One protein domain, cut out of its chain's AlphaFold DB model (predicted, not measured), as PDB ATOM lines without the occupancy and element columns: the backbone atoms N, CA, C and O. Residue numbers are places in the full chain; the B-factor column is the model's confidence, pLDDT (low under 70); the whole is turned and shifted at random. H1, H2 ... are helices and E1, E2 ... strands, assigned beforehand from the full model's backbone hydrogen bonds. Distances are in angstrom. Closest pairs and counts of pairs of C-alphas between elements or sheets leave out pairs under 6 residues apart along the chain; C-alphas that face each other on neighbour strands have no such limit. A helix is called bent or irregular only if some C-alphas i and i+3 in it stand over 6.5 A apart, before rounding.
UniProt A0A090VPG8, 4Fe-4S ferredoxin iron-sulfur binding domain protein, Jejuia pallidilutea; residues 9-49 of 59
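Overview. This is residues 9 to 49 of the 59 residues of the protein "4Fe-4S ferredoxin iron-sulfur binding domain protein" of Jejuia pallidilutea (UniProt A0A090VPG8). A flat, open frame with a loose middle: the small hairpin E2 and E3 makes one corner, E1 leads into it from a looped first stretch, and the single helix H1 forms a separate arm folding back along another side. Residues 33 to 44, of which 37 to 44 belong to H1, stick out free. The printed part has 41 residues, with three named strands and then one named helix, in the order E1, E2, E3, H1; the two-strand sheet E2 - E3 is antiparallel and the class is mixed, helices and strands. It is only just loose, close to compact, with a radius of gyration of the C-alphas of 11.0 A, and spans 31 by 23 by 12 A.

Along the chain. E2 is residues 23 to 25 and E3 residues 28 to 30. E1, residues 17 to 19, begins at C-alpha 17 (3.371, -32.682, 35.273). H1, residues 37 to 48, is 17.8 A long and ends at C-alpha 48 (9.430, -25.642, 31.708). It is neither bent nor irregular, but only just: C-alphas 37 and 40 are 6.5 A apart.

Arrangement. E2 and E3 form an antiparallel hairpin at 148 degrees, with N 25 and O 28 within hydrogen-bond range at 3.0 A. The closest C-alphas of E1 and E3, those of Leu 19 and Phe 29, are 6.0 A apart. E1 pairs with no named strand, but residues 9 to 10 pair antiparallel with its residues 17 to 18. H1 is apart from E1 and E2. In H1, 7 of 8 O i to N i+4 pairs are within hydrogen-bond range.

Size, cuts and confidence. The two C-alphas farthest apart, those of Lys 13 and Asn 34, are 31.8 A apart. The printed part has no cut and no long link. Its mean pLDDT is 72.0, with residues 9 to 18 and 20 to 28 under 70.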
ATOM      1  N   GLN A   9      -1.185 -31.849  32.531       69.62
ATOM      2  CA  GLN A   9      -1.778 -31.182  33.675       69.62
ATOM      3  C   GLN A   9      -0.739 -31.066  34.785       69.62
ATOM      4  O   GLN A   9      -0.221 -32.066  35.281       69.62
ATOM      5  N   MET A  10      -0.433 -29.841  35.197       65.50
ATOM      6  CA  MET A  10       0.515 -29.601  36.280       65.50
ATOM      7  C   MET A  10      -0.208 -29.661  37.631       65.50
ATOM      8  O   MET A  10      -1.132 -28.893  37.902       65.50
ATOM      9  N   SER A  11       0.198 -30.588  38.498       66.44
ATOM     10  CA  SER A  11      -0.329 -30.682  39.859       66.44
ATOM     11  C   SER A  11       0.232 -29.555  40.725       66.44
ATOM     12  O   SER A  11       1.406 -29.566  41.087       66.44
ATOM     13  N   LYS A  12      -0.631 -28.616  41.134       63.62
ATOM     14  CA  LYS A  12      -0.281 -27.471  42.004       63.62
ATOM     15  C   LYS A  12       0.299 -27.859  43.372       63.62
ATOM     16  O   LYS A  12       0.944 -27.031  43.998       63.62
ATOM     17  N   LYS A  13       0.063 -29.091  43.838       64.38
ATOM     18  CA  LYS A  13       0.555 -29.575  45.139       64.38
ATOM     19  C   LYS A  13       2.017 -30.028  45.118       64.38
ATOM     20  O   LYS A  13       2.668 -29.939  46.146       64.38
ATOM     21  N   ASP A  14       2.507 -30.516  43.978       56.69
ATOM     22  CA  ASP A  14       3.807 -31.207  43.900       56.69
ATOM     23  C   ASP A  14       4.691 -30.695  42.748       56.69
ATOM     24  O   ASP A  14       5.800 -31.174  42.548       56.69
ATOM     25  N   GLY A  15       4.205 -29.751  41.930       63.25
ATOM     26  CA  GLY A  15       4.929 -29.262  40.747       63.25
ATOM     27  C   GLY A  15       5.119 -30.323  39.652       63.25
ATOM     28  O   GLY A  15       5.797 -30.072  38.658       63.25
ATOM     29  N   LYS A  16       4.519 -31.510  39.817       66.62
ATOM     30  CA  LYS A  16       4.599 -32.621  38.868       66.62
ATOM     31  C   LYS A  16       3.636 -32.428  37.707       66.62
ATOM     32  O   LYS A  16       2.443 -32.186  37.902       66.62
ATOM     33  N   SER A  17       4.154 -32.604  36.503       67.12
ATOM     34  CA  SER A  17       3.371 -32.682  35.273       67.12
ATOM     35  C   SER A  17       2.841 -34.105  35.079       67.12
ATOM     36  O   SER A  17       3.625 -35.047  34.998       67.12
ATOM     37  N   VAL A  18       1.522 -34.263  34.990       69.25
ATOM     38  CA  VAL A  18       0.845 -35.519  34.638       69.25
ATOM     39  C   VAL A  18       0.376 -35.423  33.194       69.25
ATOM     40  O   VAL A  18      -0.239 -34.434  32.811       69.25
ATOM     41  N   LEU A  19       0.666 -36.433  32.382       73.06
ATOM     42  CA  LEU A  19       0.239 -36.474  30.988       73.06
ATOM     43  C   LEU A  19      -1.188 -37.056  30.916       73.06
ATOM     44  O   LEU A  19      -1.481 -38.120  31.461       73.06
ATOM     45  N   LEU A  20      -2.098 -36.323  30.284       68.69
ATOM     46  CA  LEU A  20      -3.490 -36.698  30.047       68.69
ATOM     47  C   LEU A  20      -3.567 -37.640  28.829       68.69
ATOM     48  O   LEU A  20      -2.811 -37.490  27.872       68.69
ATOM     49  N   LYS A  21      -4.503 -38.602  28.839       68.94
ATOM     50  CA  LYS A  21      -4.750 -39.587  27.749       68.94
ATOM     51  C   LYS A  21      -3.606 -40.562  27.425       68.94
ATOM     52  O   LYS A  21      -3.682 -41.296  26.443       68.94
ATOM     53  N   SER A  22      -2.565 -40.620  28.236       69.62
ATOM     54  CA  SER A  22      -1.496 -41.612  28.101       69.62
ATOM     55  C   SER A  22      -1.815 -42.920  28.813       69.62
ATOM     56  O   SER A  22      -2.496 -42.934  29.837       69.62
ATOM     57  N   THR A  23      -1.254 -44.018  28.311       66.62
ATOM     58  CA  THR A  23      -1.298 -45.309  29.001       66.62
ATOM     59  C   THR A  23      -0.438 -45.223  30.261       66.62
ATOM     60  O   THR A  23       0.773 -45.013  30.154       66.62
ATOM     61  N   ASP A  24      -1.053 -45.358  31.441       61.62
ATOM     62  CA  ASP A  24      -0.302 -45.520  32.686       61.62
ATOM     63  C   ASP A  24       0.440 -46.853  32.640       61.62
ATOM     64  O   ASP A  24      -0.141 -47.916  32.399       61.62
ATOM     65  N   LYS A  25       1.746 -46.788  32.869       56.78
ATOM     66  CA  LYS A  25       2.539 -47.967  33.165       56.78
ATOM     67  C   LYS A  25       3.353 -47.669  34.410       56.78
ATOM     68  O   LYS A  25       4.531 -47.329  34.326       56.78
ATOM     69  N   LYS A  26       2.711 -47.822  35.574       61.69
ATOM     70  CA  LYS A  26       3.390 -47.797  36.878       61.69
ATOM     71  C   LYS A  26       3.977 -46.409  37.196       61.69
ATOM     72  O   LYS A  26       5.119 -46.307  37.637       61.69
ATOM     73  N   GLY A  27       3.209 -45.346  36.932       64.75
ATOM     74  CA  GLY A  27       3.610 -43.955  37.184       64.75
ATOM     75  C   GLY A  27       4.385 -43.283  36.046       64.75
ATOM     76  O   GLY A  27       4.703 -42.099  36.149       64.75
ATOM     77  N   PHE A  28       4.663 -44.004  34.954       66.06
ATOM     78  CA  PHE A  28       5.167 -43.427  33.712       66.06
ATOM     79  C   PHE A  28       4.049 -43.322  32.689       66.06
ATOM     80  O   PHE A  28       3.376 -44.302  32.363       66.06
ATOM     81  N   PHE A  29       3.906 -42.122  32.150       73.38
ATOM     82  CA  PHE A  29       2.934 -41.806  31.130       73.38
ATOM     83  C   PHE A  29       3.630 -41.672  29.778       73.38
ATOM     84  O   PHE A  29       4.576 -40.901  29.631       73.38
ATOM     85  N   THR A  30       3.185 -42.428  28.777       71.38
ATOM     86  CA  THR A  30       3.704 -42.312  27.407       71.38
ATOM     87  C   THR A  30       2.558 -42.037  26.443       71.38
ATOM     88  O   THR A  30       1.586 -42.789  26.403       71.38
ATOM     89  N   LEU A  31       2.688 -40.969  25.655       76.31
ATOM     90  CA  LEU A  31       1.812 -40.661  24.529       76.31
ATOM     91  C   LEU A  31       2.599 -40.899  23.241       76.31
ATOM     92  O   LEU A  31       3.702 -40.384  23.078       76.31
ATOM     93  N   LYS A  32       2.036 -41.702  22.338       75.31
ATOM     94  CA  LYS A  32       2.556 -41.874  20.981       75.31
ATOM     95  C   LYS A  32       1.608 -41.140  20.046       75.31
ATOM     96  O   LYS A  32       0.466 -41.562  19.893       75.31
ATOM     97  N   SER A  33       2.083 -40.061  19.445       74.19
ATOM     98  CA  SER A  33       1.358 -39.327  18.411       74.19
ATOM     99  C   SER A  33       2.294 -39.110  17.235       74.19
ATOM    100  O   SER A  33       3.502 -38.977  17.424       74.19
ATOM    101  N   ASN A  34       1.731 -39.114  16.031       75.50
ATOM    102  CA  ASN A  34       2.471 -38.917  14.789       75.50
ATOM    103  C   ASN A  34       2.438 -37.453  14.315       75.50
ATOM    104  O   ASN A  34       2.934 -37.159  13.235       75.50
ATOM    105  N   ASP A  35       1.837 -36.564  15.110       76.75
ATOM    106  CA  ASP A  35       1.672 -35.143  14.830       76.75
ATOM    107  C   ASP A  35       2.866 -34.327  15.343       76.75
ATOM    108  O   ASP A  35       3.017 -34.120  16.547       76.75
ATOM    109  N   ASP A  36       3.674 -33.771  14.442       76.19
ATOM    110  CA  ASP A  36       4.778 -32.868  14.803       76.19
ATOM    111  C   ASP A  36       4.310 -31.555  15.456       76.19
ATOM    112  O   ASP A  36       5.065 -30.904  16.176       76.19
ATOM    113  N   LEU A  37       3.037 -31.183  15.292       77.31
ATOM    114  CA  LEU A  37       2.433 -30.014  15.943       77.31
ATOM    115  C   LEU A  37       2.476 -30.097  17.473       77.31
ATOM    116  O   LEU A  37       2.595 -29.077  18.150       77.31
ATOM    117  N   ILE A  38       2.390 -31.306  18.036       77.12
ATOM    118  CA  ILE A  38       2.461 -31.487  19.490       77.12
ATOM    119  C   ILE A  38       3.905 -31.566  19.994       77.12
ATOM    120  O   ILE A  38       4.125 -31.443  21.200       77.12
ATOM    121  N   PHE A  39       4.885 -31.761  19.101       81.44
ATOM    122  CA  PHE A  39       6.290 -31.932  19.467       81.44
ATOM    123  C   PHE A  39       6.854 -30.669  20.115       81.44
ATOM    124  O   PHE A  39       7.421 -30.757  21.202       81.44
ATOM    125  N   ASP A  40       6.643 -29.501  19.501       83.12
ATOM    126  CA  ASP A  40       7.125 -28.220  20.033       83.12
ATOM    127  C   ASP A  40       6.499 -27.909  21.402       83.12
ATOM    128  O   ASP A  40       7.192 -27.604  22.375       83.12
ATOM    129  N   ALA A  41       5.186 -28.127  21.518       82.12
ATOM    130  CA  ALA A  41       4.454 -27.927  22.761       82.12
ATOM    131  C   ALA A  41       4.945 -28.873  23.879       82.12
ATOM    132  O   ALA A  41       5.138 -28.437  25.017       82.12
ATOM    133  N   CYS A  42       5.219 -30.144  23.559       78.62
ATOM    134  CA  CYS A  42       5.809 -31.106  24.494       78.62
ATOM    135  C   CYS A  42       7.259 -30.745  24.851       78.62
ATOM    136  O   CYS A  42       7.658 -30.898  26.005       78.62
ATOM    137  N   ASN A  43       8.054 -30.268  23.886       83.56
ATOM    138  CA  ASN A  43       9.447 -29.875  24.099       83.56
ATOM    139  C   ASN A  43       9.541 -28.681  25.051       83.56
ATOM    140  O   ASN A  43      10.314 -28.705  26.010       83.56
ATOM    141  N   ASN A  44       8.699 -27.671  24.837       82.94
ATOM    142  CA  ASN A  44       8.619 -26.525  25.729       82.94
ATOM    143  C   ASN A  44       8.097 -26.932  27.110       82.94
ATOM    144  O   ASN A  44       8.666 -26.506  28.114       82.94
ATOM    145  N   ALA A  45       7.081 -27.798  27.192       79.62
ATOM    146  CA  ALA A  45       6.603 -28.322  28.472       79.62
ATOM    147  C   ALA A  45       7.705 -29.074  29.240       79.62
ATOM    148  O   ALA A  45       7.814 -28.921  30.457       79.62
ATOM    149  N   ALA A  46       8.561 -29.829  28.543       82.44
ATOM    150  CA  ALA A  46       9.709 -30.502  29.145       82.44
ATOM    151  C   ALA A  46      10.739 -29.515  29.710       82.44
ATOM    152  O   ALA A  46      11.177 -29.688  30.846       82.44
ATOM    153  N   LYS A  47      11.060 -28.446  28.968       81.44
ATOM    154  CA  LYS A  47      11.967 -27.374  29.420       81.44
ATOM    155  C   LYS A  47      11.410 -26.567  30.592       81.44
ATOM    156  O   LYS A  47      12.167 -26.112  31.440       81.44
ATOM    157  N   ALA A  48      10.095 -26.373  30.634       79.94
ATOM    158  CA  ALA A  48       9.430 -25.642  31.708       79.94
ATOM    159  C   ALA A  48       9.192 -26.492  32.966       79.94
ATOM    160  O   ALA A  48       8.800 -25.952  34.001       79.94
ATOM    161  N   CYS A  49       9.392 -27.812  32.898       71.38
ATOM    162  CA  CYS A  49       9.166 -28.700  34.026       71.38
ATOM    163  C   CYS A  49      10.366 -28.654  34.993       71.38
ATOM    164  O   CYS A  49      11.451 -29.112  34.629       71.38
TER     165      CYS A  49